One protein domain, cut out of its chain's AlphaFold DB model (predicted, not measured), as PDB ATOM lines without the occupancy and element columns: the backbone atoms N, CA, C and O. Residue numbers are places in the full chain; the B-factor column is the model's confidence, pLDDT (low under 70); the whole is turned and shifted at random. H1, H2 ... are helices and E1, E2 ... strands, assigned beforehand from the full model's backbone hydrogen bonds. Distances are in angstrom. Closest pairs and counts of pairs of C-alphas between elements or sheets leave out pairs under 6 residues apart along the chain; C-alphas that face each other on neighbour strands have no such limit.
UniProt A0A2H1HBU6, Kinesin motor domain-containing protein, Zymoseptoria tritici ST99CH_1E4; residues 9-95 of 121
ATOM      1  N   GLY A   9      -1.346-118.522  72.717       78.25
ATOM      2  CA  GLY A   9      -0.652-119.143  71.598       78.25
ATOM      3  C   GLY A   9      -0.611-118.265  70.353       78.25
ATOM      4  O   GLY A   9       0.436-118.195  69.713       78.25
ATOM      5  N   LEU A  10      -1.674-117.504  70.056       82.44
ATOM      6  CA  LEU A  10      -1.704-116.599  68.899       82.44
ATOM      7  C   LEU A  10      -0.608-115.525  68.982       82.44
ATOM      8  O   LEU A  10       0.195-115.369  68.061       82.44
ATOM      9  N   PHE A  11      -0.544-114.797  70.100       83.19
ATOM     10  CA  PHE A  11       0.435-113.722  70.278       83.19
ATOM     11  C   PHE A  11       1.861-114.262  70.411       83.19
ATOM     12  O   PHE A  11       2.806-113.621  69.949       83.19
ATOM     13  N   GLN A  12       2.035-115.438  71.020       83.88
ATOM     14  CA  GLN A  12       3.334-116.111  71.090       83.88
ATOM     15  C   GLN A  12       3.814-116.552  69.705       83.88
ATOM     16  O   GLN A  12       4.963-116.294  69.350       83.88
ATOM     17  N   HIS A  13       2.928-117.147  68.905       82.75
ATOM     18  CA  HIS A  13       3.223-117.580  67.545       82.75
ATOM     19  C   HIS A  13       3.620-116.396  66.659       82.75
ATOM     20  O   HIS A  13       4.657-116.436  66.004       82.75
ATOM     21  N   VAL A  14       2.851-115.304  66.701       82.94
ATOM     22  CA  VAL A  14       3.168-114.084  65.948       82.94
ATOM     23  C   VAL A  14       4.545-113.526  66.323       82.94
ATOM     24  O   VAL A  14       5.335-113.191  65.440       82.94
ATOM     25  N   LYS A  15       4.875-113.476  67.621       81.50
ATOM     26  CA  LYS A  15       6.195-113.022  68.092       81.50
ATOM     27  C   LYS A  15       7.326-113.939  67.616       81.50
ATOM     28  O   LYS A  15       8.363-113.439  67.187       81.50
ATOM     29  N   ALA A  16       7.136-115.257  67.679       81.81
ATOM     30  CA  ALA A  16       8.127-116.231  67.227       81.81
ATOM     31  C   ALA A  16       8.398-116.107  65.715       81.81
ATOM     32  O   ALA A  16       9.552-115.965  65.308       81.81
ATOM     33  N   SER A  17       7.340-116.048  64.903       78.94
ATOM     34  CA  SER A  17       7.432-115.956  63.441       78.94
ATOM     35  C   SER A  17       8.071-114.648  62.961       78.94
ATOM     36  O   SER A  17       8.855-114.651  62.006       78.94
ATOM     37  N   SER A  18       7.801-113.520  63.634       75.00
ATOM     38  CA  SER A  18       8.465-112.247  63.317       75.00
ATOM     39  C   SER A  18       9.967-112.270  63.622       75.00
ATOM     40  O   SER A  18      10.743-111.721  62.838       75.00
ATOM     41  N   ASN A  19      10.393-112.938  64.700       69.19
ATOM     42  CA  ASN A  19      11.810-113.045  65.067       69.19
ATOM     43  C   ASN A  19      12.609-113.947  64.114       69.19
ATOM     44  O   ASN A  19      13.774-113.669  63.846       69.19
ATOM     45  N   GLU A  20      11.996-115.017  63.603       69.94
ATOM     46  CA  GLU A  20      12.675-115.997  62.747       69.94
ATOM     47  C   GLU A  20      12.872-115.487  61.313       69.94
ATOM     48  O   GLU A  20      13.925-115.691  60.709       69.94
ATOM     49  N   SER A  21      11.878-114.782  60.767       61.97
ATOM     50  CA  SER A  21      11.901-114.378  59.359       61.97
ATOM     51  C   SER A  21      12.376-112.943  59.119       61.97
ATOM     52  O   SER A  21      12.684-112.625  57.974       61.97
ATOM     53  N   ASN A  22      12.397-112.069  60.142       65.44
ATOM     54  CA  ASN A  22      12.765-110.631  60.136       65.44
ATOM     55  C   ASN A  22      12.251-109.783  58.939       65.44
ATOM     56  O   ASN A  22      12.723-108.679  58.677       65.44
ATOM     57  N   ARG A  23      11.294-110.318  58.178       72.62
ATOM     58  CA  ARG A  23      10.762-109.781  56.916       72.62
ATOM     59  C   ARG A  23       9.240-109.670  56.934       72.62
ATOM     60  O   ARG A  23       8.681-109.071  56.022       72.62
ATOM     61  N   ILE A  24       8.580-110.240  57.946       74.44
ATOM     62  CA  ILE A  24       7.121-110.255  58.073       74.44
ATOM     63  C   ILE A  24       6.730-109.636  59.415       74.44
ATOM     64  O   ILE A  24       7.118-110.110  60.485       74.44
ATOM     65  N   THR A  25       5.959-108.556  59.333       76.56
ATOM     66  CA  THR A  25       5.314-107.908  60.478       76.56
ATOM     67  C   THR A  25       3.840-108.277  60.462       76.56
ATOM     68  O   THR A  25       3.190-108.147  59.426       76.56
ATOM     69  N   TYR A  26       3.321-108.722  61.601       80.69
ATOM     70  CA  TYR A  26       1.905-109.019  61.774       80.69
ATOM     71  C   TYR A  26       1.260-107.947  62.649       80.69
ATOM     72  O   TYR A  26       1.829-107.541  63.662       80.69
ATOM     73  N   SER A  27       0.051-107.541  62.275       85.38
ATOM     74  CA  SER A  27      -0.817-106.698  63.092       85.38
ATOM     75  C   SER A  27      -2.132-107.430  63.294       85.38
ATOM     76  O   SER A  27      -2.718-107.918  62.329       85.38
ATOM     77  N   ILE A  28      -2.575-107.520  64.545       87.62
ATOM     78  CA  ILE A  28      -3.846-108.142  64.911       87.62
ATOM     79  C   ILE A  28      -4.816-107.019  65.257       87.62
ATOM     80  O   ILE A  28      -4.465-106.119  66.019       87.62
ATOM     81  N   TYR A  29      -6.022-107.097  64.705       88.94
ATOM     82  CA  TYR A  29      -7.116-106.178  64.978       88.94
ATOM     83  C   TYR A  29      -8.316-106.964  65.482       88.94
ATOM     84  O   TYR A  29      -8.581-108.063  64.986       88.94
ATOM     85  N   VAL A  30      -9.009-106.422  66.481       88.62
ATOM     86  CA  VAL A  30     -10.151-107.090  67.104       88.62
ATOM     87  C   VAL A  30     -11.344-106.138  67.157       88.62
ATOM     88  O   VAL A  30     -11.280-105.136  67.870       88.62
ATOM     89  N   PRO A  31     -12.446-106.455  66.453       89.50
ATOM     90  CA  PRO A  31     -13.711-105.771  66.656       89.50
ATOM     91  C   PRO A  31     -14.406-106.299  67.913       89.50
ATOM     92  O   PRO A  31     -14.321-107.488  68.236       89.50
ATOM     93  N   TYR A  32     -15.159-105.438  68.603       90.06
ATOM     94  CA  TYR A  32     -15.999-105.854  69.729       90.06
ATOM     95  C   TYR A  32     -17.439-105.389  69.534       90.06
ATOM     96  O   TYR A  32     -17.747-104.199  69.596       90.06
ATOM     97  N   ILE A  33     -18.323-106.348  69.256       88.38
ATOM     98  CA  ILE A  33     -19.694-106.104  68.803       88.38
ATOM     99  C   ILE A  33     -20.671-106.804  69.746       88.38
ATOM    100  O   ILE A  33     -20.489-107.965  70.111       88.38
ATOM    101  N   GLU A  34     -21.731-106.095  70.113       87.25
ATOM    102  CA  GLU A  34     -22.901-106.643  70.790       87.25
ATOM    103  C   GLU A  34     -24.034-106.825  69.782       87.25
ATOM    104  O   GLU A  34     -24.393-105.881  69.078       87.25
ATOM    105  N   ASN A  35     -24.642-108.011  69.756       85.25
ATOM    106  CA  ASN A  35     -25.909-108.218  69.069       85.25
ATOM    107  C   ASN A  35     -27.056-108.010  70.070       85.25
ATOM    108  O   ASN A  35     -27.199-108.773  71.028       85.25
ATOM    109  N   TYR A  36     -27.856-106.966  69.866       81.50
ATOM    110  CA  TYR A  36     -29.006-106.641  70.704       81.50
ATOM    111  C   TYR A  36     -30.243-106.403  69.837       81.50
ATOM    112  O   TYR A  36     -30.245-105.526  68.973       81.50
ATOM    113  N   ASN A  37     -31.322-107.148  70.100       81.62
ATOM    114  CA  ASN A  37     -32.591-107.046  69.368       81.62
ATOM    115  C   ASN A  37     -32.401-107.096  67.837       81.62
ATOM    116  O   ASN A  37     -32.891-106.227  67.113       81.62
ATOM    117  N   GLU A  38     -31.625-108.082  67.376       84.38
ATOM    118  CA  GLU A  38     -31.285-108.308  65.961       84.38
ATOM    119  C   GLU A  38     -30.550-107.138  65.286       84.38
ATOM    120  O   GLU A  38     -30.518-107.027  64.061       84.38
ATOM    121  N   ARG A  39     -29.942-106.248  66.078       82.75
ATOM    122  CA  ARG A  39     -29.074-105.179  65.587       82.75
ATOM    123  C   ARG A  39     -27.686-105.312  66.182       82.75
ATOM    124  O   ARG A  39     -27.535-105.535  67.383       82.75
ATOM    125  N   ASP A  40     -26.686-105.096  65.342       89.56
ATOM    126  CA  ASP A  40     -25.293-105.090  65.759       89.56
ATOM    127  C   ASP A  40     -24.888-103.697  66.225       89.56
ATOM    128  O   ASP A  40     -25.197-102.682  65.595       89.56
ATOM    129  N   LYS A  41     -24.199-103.642  67.357       87.81
ATOM    130  CA  LYS A  41     -23.719-102.407  67.961       87.81
ATOM    131  C   LYS A  41     -22.237-102.531  68.265       87.81
ATOM    132  O   LYS A  41     -21.801-103.478  68.911       87.81
ATOM    133  N   ASP A  42     -21.491-101.523  67.847       89.81
ATOM    134  CA  ASP A  42     -20.077-101.387  68.162       89.81
ATOM    135  C   ASP A  42     -19.887-101.013  69.644       89.81
ATOM    136  O   ASP A  42     -20.456-100.024  70.122       89.81
ATOM    137  N   LEU A  43     -19.117-101.812  70.386       89.88
ATOM    138  CA  LEU A  43     -18.794-101.565  71.793       89.88
ATOM    139  C   LEU A  43     -17.490-100.781  71.992       89.88
ATOM    140  O   LEU A  43     -17.241-100.333  73.114       89.88
ATOM    141  N   LEU A  44     -16.679-100.592  70.950       88.81
ATOM    142  CA  LEU A  44     -15.403 -99.866  71.005       88.81
ATOM    143  C   LEU A  44     -15.568 -98.375  70.691       88.81
ATOM    144  O   LEU A  44     -14.731 -97.560  71.071       88.81
ATOM    145  N   THR A  45     -16.677 -97.984  70.067       83.12
ATOM    146  CA  THR A  45     -16.968 -96.568  69.803       83.12
ATOM    147  C   THR A  45     -17.481 -95.809  71.025       83.12
ATOM    148  O   THR A  45     -18.183 -96.331  71.898       83.12
ATOM    149  N   TYR A  46     -17.178 -94.509  71.055       71.44
ATOM    150  CA  TYR A  46     -17.856 -93.587  71.958       71.44
ATOM    151  C   TYR A  46     -19.347 -93.536  71.636       71.44
ATOM    152  O   TYR A  46     -19.770 -93.502  70.481       71.44
ATOM    153  N   ARG A  47     -20.161 -93.471  72.689       67.19
ATOM    154  CA  ARG A  47     -21.616 -93.412  72.561       67.19
ATOM    155  C   ARG A  47     -22.065 -92.186  71.782       67.19
ATOM    156  O   ARG A  47     -21.854 -91.056  72.216       67.19
ATOM    157  N   THR A  48     -22.808 -92.432  70.718       67.81
ATOM    158  CA  THR A  48     -23.574 -91.421  69.994       67.81
ATOM    159  C   THR A  48     -25.005 -91.335  70.537       67.81
ATOM    160  O   THR A  48     -25.542 -92.296  71.101       67.81
ATOM    161  N   ASN A  49     -25.627 -90.156  70.419       68.31
ATOM    162  CA  ASN A  49     -27.060 -89.968  70.651       68.31
ATOM    163  C   ASN A  49     -27.677 -89.275  69.421       68.31
ATOM    164  O   ASN A  49     -27.362 -88.104  69.199       68.31
ATOM    165  N   PRO A  50     -28.532 -89.952  68.630       71.50
ATOM    166  CA  PRO A  50     -29.071 -91.300  68.852       71.50
ATOM    167  C   PRO A  50     -28.015 -92.410  68.713       71.50
ATOM    168  O   PRO A  50     -26.984 -92.208  68.077       71.50
ATOM    169  N   LEU A  51     -28.287 -93.576  69.314       74.94
ATOM    170  CA  LEU A  51     -27.431 -94.762  69.205       74.94
ATOM    171  C   LEU A  51     -27.258 -95.166  67.737       74.94
ATOM    172  O   LEU A  51     -28.241 -95.336  67.012       74.94
ATOM    173  N   THR A  52     -26.010 -95.356  67.323       78.88
ATOM    174  CA  THR A  52     -25.663 -95.841  65.987       78.88
ATOM    175  C   THR A  52     -25.499 -97.358  66.015       78.88
ATOM    176  O   THR A  52     -24.732 -97.887  66.816       78.88
ATOM    177  N   TYR A  53     -26.235 -98.050  65.146       87.19
ATOM    178  CA  TYR A  53     -26.086 -99.485  64.909       87.19
ATOM    179  C   TYR A  53     -25.231 -99.710  63.662       87.19
ATOM    180  O   TYR A  53     -25.258 -98.897  62.734       87.19
ATOM    181  N   LEU A  54     -24.487-100.809  63.646       89.88
ATOM    182  CA  LEU A  54     -23.718-101.241  62.490       89.88
ATOM    183  C   LEU A  54     -24.662-101.812  61.424       89.88
ATOM    184  O   LEU A  54     -25.705-102.393  61.727       89.88
ATOM    185  N   ASN A  55     -24.298-101.625  60.157       89.31
ATOM    186  CA  ASN A  55     -25.074-102.150  59.038       89.31
ATOM    187  C   ASN A  55     -24.621-103.568  58.706       89.31
ATOM    188  O   ASN A  55     -23.426-103.827  58.629       89.31
ATOM    189  N   ILE A  56     -25.564-104.457  58.408       88.19
ATOM    190  CA  ILE A  56     -25.265-105.795  57.892       88.19
ATOM    191  C   ILE A  56     -25.289-105.746  56.361       88.19
ATOM    192  O   ILE A  56     -26.200-105.169  55.761       88.19
ATOM    193  N   ARG A  57     -24.290-106.346  55.712       88.94
ATOM    194  CA  ARG A  57     -24.186-106.450  54.249       88.94
ATOM    195  C   ARG A  57     -23.941-107.882  53.804       88.94
ATOM    196  O   ARG A  57     -23.577-108.740  54.598       88.94
ATOM    197  N   LYS A  58     -24.147-108.126  52.507       89.12
ATOM    198  CA  LYS A  58     -23.849-109.398  51.849       89.12
ATOM    199  C   LYS A  58     -22.808-109.180  50.747       89.12
ATOM    200  O   LYS A  58     -22.994-108.307  49.903       89.12
ATOM    201  N   SER A  59     -21.728-109.952  50.789       90.19
ATOM    202  CA  SER A  59     -20.674-110.066  49.770       90.19
ATOM    203  C   SER A  59     -20.801-111.432  49.092       90.19
ATOM    204  O   SER A  59     -21.251-112.397  49.715       90.19
ATOM    205  N   GLU A  60     -20.424-111.523  47.817       88.12
ATOM    206  CA  GLU A  60     -20.365-112.804  47.098       88.12
ATOM    207  C   GLU A  60     -19.260-113.720  47.643       88.12
ATOM    208  O   GLU A  60     -19.396-114.939  47.579       88.12
ATOM    209  N   PHE A  61     -18.205-113.140  48.224       84.00
ATOM    210  CA  PHE A  61     -17.052-113.875  48.746       84.00
ATOM    211  C   PHE A  61     -17.168-114.153  50.248       84.00
ATOM    212  O   PHE A  61     -16.963-115.280  50.688       84.00
ATOM    213  N   ASP A  62     -17.549-113.141  51.030       77.62
ATOM    214  CA  ASP A  62     -17.507-113.197  52.501       77.62
ATOM    215  C   ASP A  62     -18.855-113.580  53.130       77.62
ATOM    216  O   ASP A  62     -18.986-113.679  54.348       77.62
ATOM    217  N   GLY A  63     -19.891-113.775  52.311       89.81
ATOM    218  CA  GLY A  63     -21.241-114.031  52.798       89.81
ATOM    219  C   GLY A  63     -21.842-112.808  53.497       89.81
ATOM    220  O   GLY A  63     -21.738-111.686  53.002       89.81
ATOM    221  N   VAL A  64     -22.547-113.021  54.610       86.25
ATOM    222  CA  VAL A  64     -23.165-111.943  55.401       86.25
ATOM    223  C   VAL A  64     -22.166-111.442  56.442       86.25
ATOM    224  O   VAL A  64     -21.674-112.237  57.236       86.25
ATOM    225  N   TYR A  65     -21.891-110.139  56.460       87.94
ATOM    226  CA  TYR A  65     -20.907-109.525  57.351       87.94
ATOM    227  C   TYR A  65     -21.377-108.168  57.882       87.94
ATOM    228  O   TYR A  65     -22.241-107.506  57.297       87.94
ATOM    229  N   VAL A  66     -20.784-107.740  58.997       87.75
ATOM    230  CA  VAL A  66     -21.018-106.420  59.588       87.75
ATOM    231  C   VAL A  66     -20.123-105.391  58.900       87.75
ATOM    232  O   VAL A  66     -18.914-105.570  58.797       87.75
ATOM    233  N   GLN A  67     -20.713-104.308  58.409       87.81
ATOM    234  CA  GLN A  67     -20.000-103.258  57.699       87.81
ATOM    235  C   GLN A  67     -19.336-102.275  58.671       87.81
ATOM    236  O   GLN A  67     -20.019-101.645  59.475       87.81
ATOM    237  N   ASN A  68     -18.032-102.058  58.467       85.88
ATOM    238  CA  ASN A  68     -17.204-101.044  59.127       85.88
ATOM    239  C   ASN A  68     -17.273-101.072  60.668       85.88
ATOM    240  O   ASN A  68     -17.573-100.035  61.267       85.88
ATOM    241  N   PRO A  69     -17.029-102.222  61.323       89.31
ATOM    242  CA  PRO A  69     -16.797-102.209  62.759       89.31
ATOM    243  C   PRO A  69     -15.515-101.432  63.081       89.31
ATOM    244  O   PRO A  69     -14.603-101.337  62.257       89.31
ATOM    245  N   THR A  70     -15.441-100.878  64.286       89.81
ATOM    246  CA  THR A  70     -14.183-100.356  64.816       89.81
ATOM    247  C   THR A  70     -13.261-101.523  65.124       89.81
ATOM    248  O   THR A  70     -13.620-102.427  65.876       89.81
ATOM    249  N   ASP A  71     -12.072-101.471  64.538       88.94
ATOM    250  CA  ASP A  71     -11.027-102.476  64.662       88.94
ATOM    251  C   ASP A  71      -9.897-101.916  65.531       88.94
ATOM    252  O   ASP A  71      -9.128-101.058  65.090       88.94
ATOM    253  N   GLU A  72      -9.782-102.395  66.771       89.56
ATOM    254  CA  GLU A  72      -8.724-101.945  67.679       89.56
ATOM    255  C   GLU A  72      -7.481-102.842  67.558       89.56
ATOM    256  O   GLU A  72      -7.597-104.075  67.618       89.56
ATOM    257  N   PRO A  73      -6.279-102.264  67.366       91.31
ATOM    258  CA  PRO A  73      -5.049-103.032  67.275       91.31
ATOM    259  C   PRO A  73      -4.652-103.592  68.640       91.31
ATOM    260  O   PRO A  73      -4.603-102.878  69.640       91.31
ATOM    261  N   VAL A  74      -4.254-104.859  68.661       90.44
ATOM    262  CA  VAL A  74      -3.827-105.559  69.878       90.44
ATOM    263  C   VAL A  74      -2.470-106.217  69.685       90.44
ATOM    264  O   VAL A  74      -2.134-106.720  68.610       90.44
ATOM    265  N   LYS A  75      -1.659-106.214  70.742       88.38
ATOM    266  CA  LYS A  75      -0.302-106.785  70.754       88.38
ATOM    267  C   LYS A  75      -0.139-107.866  71.817       88.38
ATOM    268  O   LYS A  75       0.880-108.565  71.847       88.38
ATOM    269  N   SER A  76      -1.117-107.984  72.701       88.50
ATOM    270  CA  SER A  76      -1.120-108.905  73.820       88.50
ATOM    271  C   SER A  76      -2.541-109.261  74.237       88.50
ATOM    272  O   SER A  76      -3.509-108.587  73.889       88.50
ATOM    273  N   TYR A  77      -2.650-110.309  75.044       86.44
ATOM    274  CA  TYR A  77      -3.904-110.652  75.700       86.44
ATOM    275  C   TYR A  77      -4.366-109.586  76.702       86.44
ATOM    276  O   TYR A  77      -5.565-109.396  76.875       86.44
ATOM    277  N   ASP A  78      -3.445-108.854  77.331       90.06
ATOM    278  CA  ASP A  78      -3.814-107.769  78.243       90.06
ATOM    279  C   ASP A  78      -4.551-106.640  77.504       90.06
ATOM    280  O   ASP A  78      -5.488-106.057  78.049       90.06
ATOM    281  N   ASP A  79      -4.203-106.391  76.234       90.12
ATOM    282  CA  ASP A  79      -4.939-105.448  75.383       90.12
ATOM    283  C   ASP A  79      -6.375-105.941  75.135       90.12
ATOM    284  O   ASP A  79      -7.320-105.160  75.217       90.12
ATOM    285  N   ILE A  80      -6.563-107.249  74.915       89.56
ATOM    286  CA  ILE A  80      -7.897-107.862  74.769       89.56
ATOM    287  C   ILE A  80      -8.725-107.661  76.041       89.56
ATOM    288  O   ILE A  80      -9.874-107.228  75.962       89.56
ATOM    289  N   LEU A  81      -8.144-107.924  77.216       89.75
ATOM    290  CA  LEU A  81      -8.816-107.714  78.503       89.75
ATOM    291  C   LEU A  81      -9.192-106.242  78.721       89.75
ATOM    292  O   LEU A  81     -10.235-105.936  79.306       89.75
ATOM    293  N   HIS A  82      -8.352-105.316  78.259       90.50
ATOM    294  CA  HIS A  82      -8.655-103.893  78.314       90.50
ATOM    295  C   HIS A  82      -9.855-103.533  77.429       90.50
ATOM    296  O   HIS A  82     -10.777-102.861  77.902       90.50
ATOM    297  N   LEU A  83      -9.875-104.021  76.184       90.12
ATOM    298  CA  LEU A  83     -10.995-103.833  75.256       90.12
ATOM    299  C   LEU A  83     -12.294-104.434  75.805       90.12
ATOM    300  O   LEU A  83     -13.343-103.794  75.725       90.12
ATOM    301  N   GLU A  84     -12.224-105.610  76.434       88.44
ATOM    302  CA  GLU A  84     -13.366-106.250  77.095       88.44
ATOM    303  C   GLU A  84     -13.946-105.340  78.185       88.44
ATOM    304  O   GLU A  84     -15.137-105.022  78.179       88.44
ATOM    305  N   LYS A  85     -13.089-104.826  79.077       88.81
ATOM    306  CA  LYS A  85     -13.509-103.918  80.153       88.81
ATOM    307  C   LYS A  85     -14.119-102.623  79.613       88.81
ATOM    308  O   LYS A  85     -15.115-102.142  80.160       88.81
ATOM    309  N   MET A  86     -13.537-102.045  78.563       87.62
ATOM    310  CA  MET A  86     -14.088-100.853  77.911       87.62
ATOM    311  C   MET A  86     -15.457-101.131  77.285       87.62
ATOM    312  O   MET A  86     -16.412-100.380  77.518       87.62
ATOM    313  N   GLY A  87     -15.585-102.230  76.543       87.00
ATOM    314  CA  GLY A  87     -16.841-102.604  75.910       87.00
ATOM    315  C   GLY A  87     -17.941-102.942  76.918       87.00
ATOM    316  O   GLY A  87     -19.088-102.556  76.714       87.00
ATOM    317  N   ASP A  88     -17.610-103.546  78.061       85.00
ATOM    318  CA  ASP A  88     -18.559-103.833  79.146       85.00
ATOM    319  C   ASP A  88     -19.160-102.563  79.778       85.00
ATOM    320  O   ASP A  88     -20.361-102.513  80.090       85.00
ATOM    321  N   ILE A  89     -18.363-101.499  79.913       83.38
ATOM    322  CA  ILE A  89     -18.845-100.171  80.336       83.38
ATOM    323  C   ILE A  89     -19.821 -99.618  79.282       83.38
ATOM    324  O   ILE A  89     -20.906 -99.104  79.606       83.38
ATOM    325  N   ASN A  90     -19.473 -99.791  78.004       81.81
ATOM    326  CA  ASN A  90     -20.303 -99.428  76.860       81.81
ATOM    327  C   ASN A  90     -21.522-100.342  76.650       81.81
ATOM    328  O   ASN A  90     -22.476 -99.919  75.987       81.81
ATOM    329  N   ARG A  91     -21.571-101.519  77.270       80.06
ATOM    330  CA  ARG A  91     -22.751-102.386  77.333       80.06
ATOM    331  C   ARG A  91     -23.700-101.943  78.443       80.06
ATOM    332  O   ARG A  91     -24.824-101.524  78.173       80.06
ATOM    333  N   THR A  92     -23.212-101.902  79.682       63.62
ATOM    334  CA  THR A  92     -24.002-101.610  80.898       63.62
ATOM    335  C   THR A  92     -24.762-100.283  80.815       63.62
ATOM    336  O   THR A  92     -25.959-100.190  81.106       63.62
ATOM    337  N   THR A  93     -24.103 -99.233  80.326       58.19
ATOM    338  CA  THR A  93     -24.728 -97.905  80.229       58.19
ATOM    339  C   THR A  93     -25.808 -97.853  79.118       58.19
ATOM    340  O   THR A  93     -26.553 -96.883  78.999       58.19
ATOM    341  N   ALA A  94     -25.902 -98.858  78.228       56.41
ATOM    342  CA  ALA A  94     -26.794 -98.851  77.058       56.41
ATOM    343  C   ALA A  94     -28.117 -99.494  77.422       56.41
ATOM    344  O   ALA A  94     -29.155 -98.907  77.137       56.41
ATOM    345  N   SER A  95     -28.067-100.605  78.153       58.34
ATOM    346  CA  SER A  95     -29.247-101.217  78.761       58.34
ATOM    347  C   SER A  95     -29.999-100.216  79.644       58.34
ATOM    348  O   SER A  95     -31.215-100.110  79.551       58.34
TER     349      SER A  95
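AT A GLANCE: This is residues 9 to 95 of the 121 residues of the protein "Kinesin motor domain-containing protein" of Zymoseptoria tritici ST99CH_1E4 (UniProt A0A2H1HBU6). A thin row of paired strands makes the long axis: E1 runs on into E2, with E6 paired beside E1 and E3 beside E2, and the long helix H2 runs along one side of this row. The hairpin E4 and E5 points away from the row on the side opposite H2, and H1 lies at one end of the whole, beyond E1. The printed part has 87 residues, with two named helices and six named strands in the order H1, E1, E2, E3, E4, E5, E6, H2; the class is mixed, helices and strands. The strands form three antiparallel pairs, E1 with E6, E2 with E3 and E4 with E5. The whole is loose, with a radius of gyration of the C-alphas of 16.0 A, and flat, spanning 48 by 35 by 19 A.

HOW THE PARTS SIT: E4, residues 55 to 59, and E5, residues 63 to 67, form an antiparallel hairpin at 145 degrees, with N 57 and O 65 2.8 A apart, within hydrogen-bond range. The closest C-alphas of E4 and E3, residues 39 to 42, are those of Asn 55 and Asp 40, 7.3 A apart. E3 forms a second antiparallel hairpin with E2, residues 33 to 36, at 148 degrees; N 41 and O 34 are 2.8 A apart. E1, residues 28 to 31, runs on into E2 at 17 degrees across a break of 1 residue. E1 and E6, residues 71 to 74, are antiparallel at 137 degrees, with N 74 and O 28 2.9 A apart. The closest C-alphas of E6 and H2, residues 77 to 95, are those of Val 74 and Ile 80, 6.8 A apart. For E2 and H2 they are those of Glu 34 and Arg 91, 7.8 A apart. H1, residues 9 to 21, is close to H2 but not clearly touching, with the C-alphas of Phe 11 and Tyr 77 7.6 A apart; they run opposite ways at a steep tilt of 41 degrees. H2 is apart from E4 and E5. Every O i to N i+4 pair is within hydrogen-bond range in H1, and 14 of 15 are in H2.

IN THESE COORDINATES: H1 begins at C-alpha 9, (-0.652, -119.143, 71.598), and is 18.2 A long. E4 is 13.0 A long and E5 11.9 A; C-alpha 59, the last of E4, is at (-20.674, -110.066, 49.770). H2 is 27.2 A long and ends at C-alpha 95, (-29.247, -101.217, 78.761).

THE WHOLE: The two C-alphas farthest apart are those of Glu 20 and Pro 50, 48.9 A. The printed part has no cut. The link from E3 to E4, residues 43 to 54, is long. The mean pLDDT of the printed part is 82.7, and residues 19 to 22, 47 to 49 and 92 to 95 are under 70.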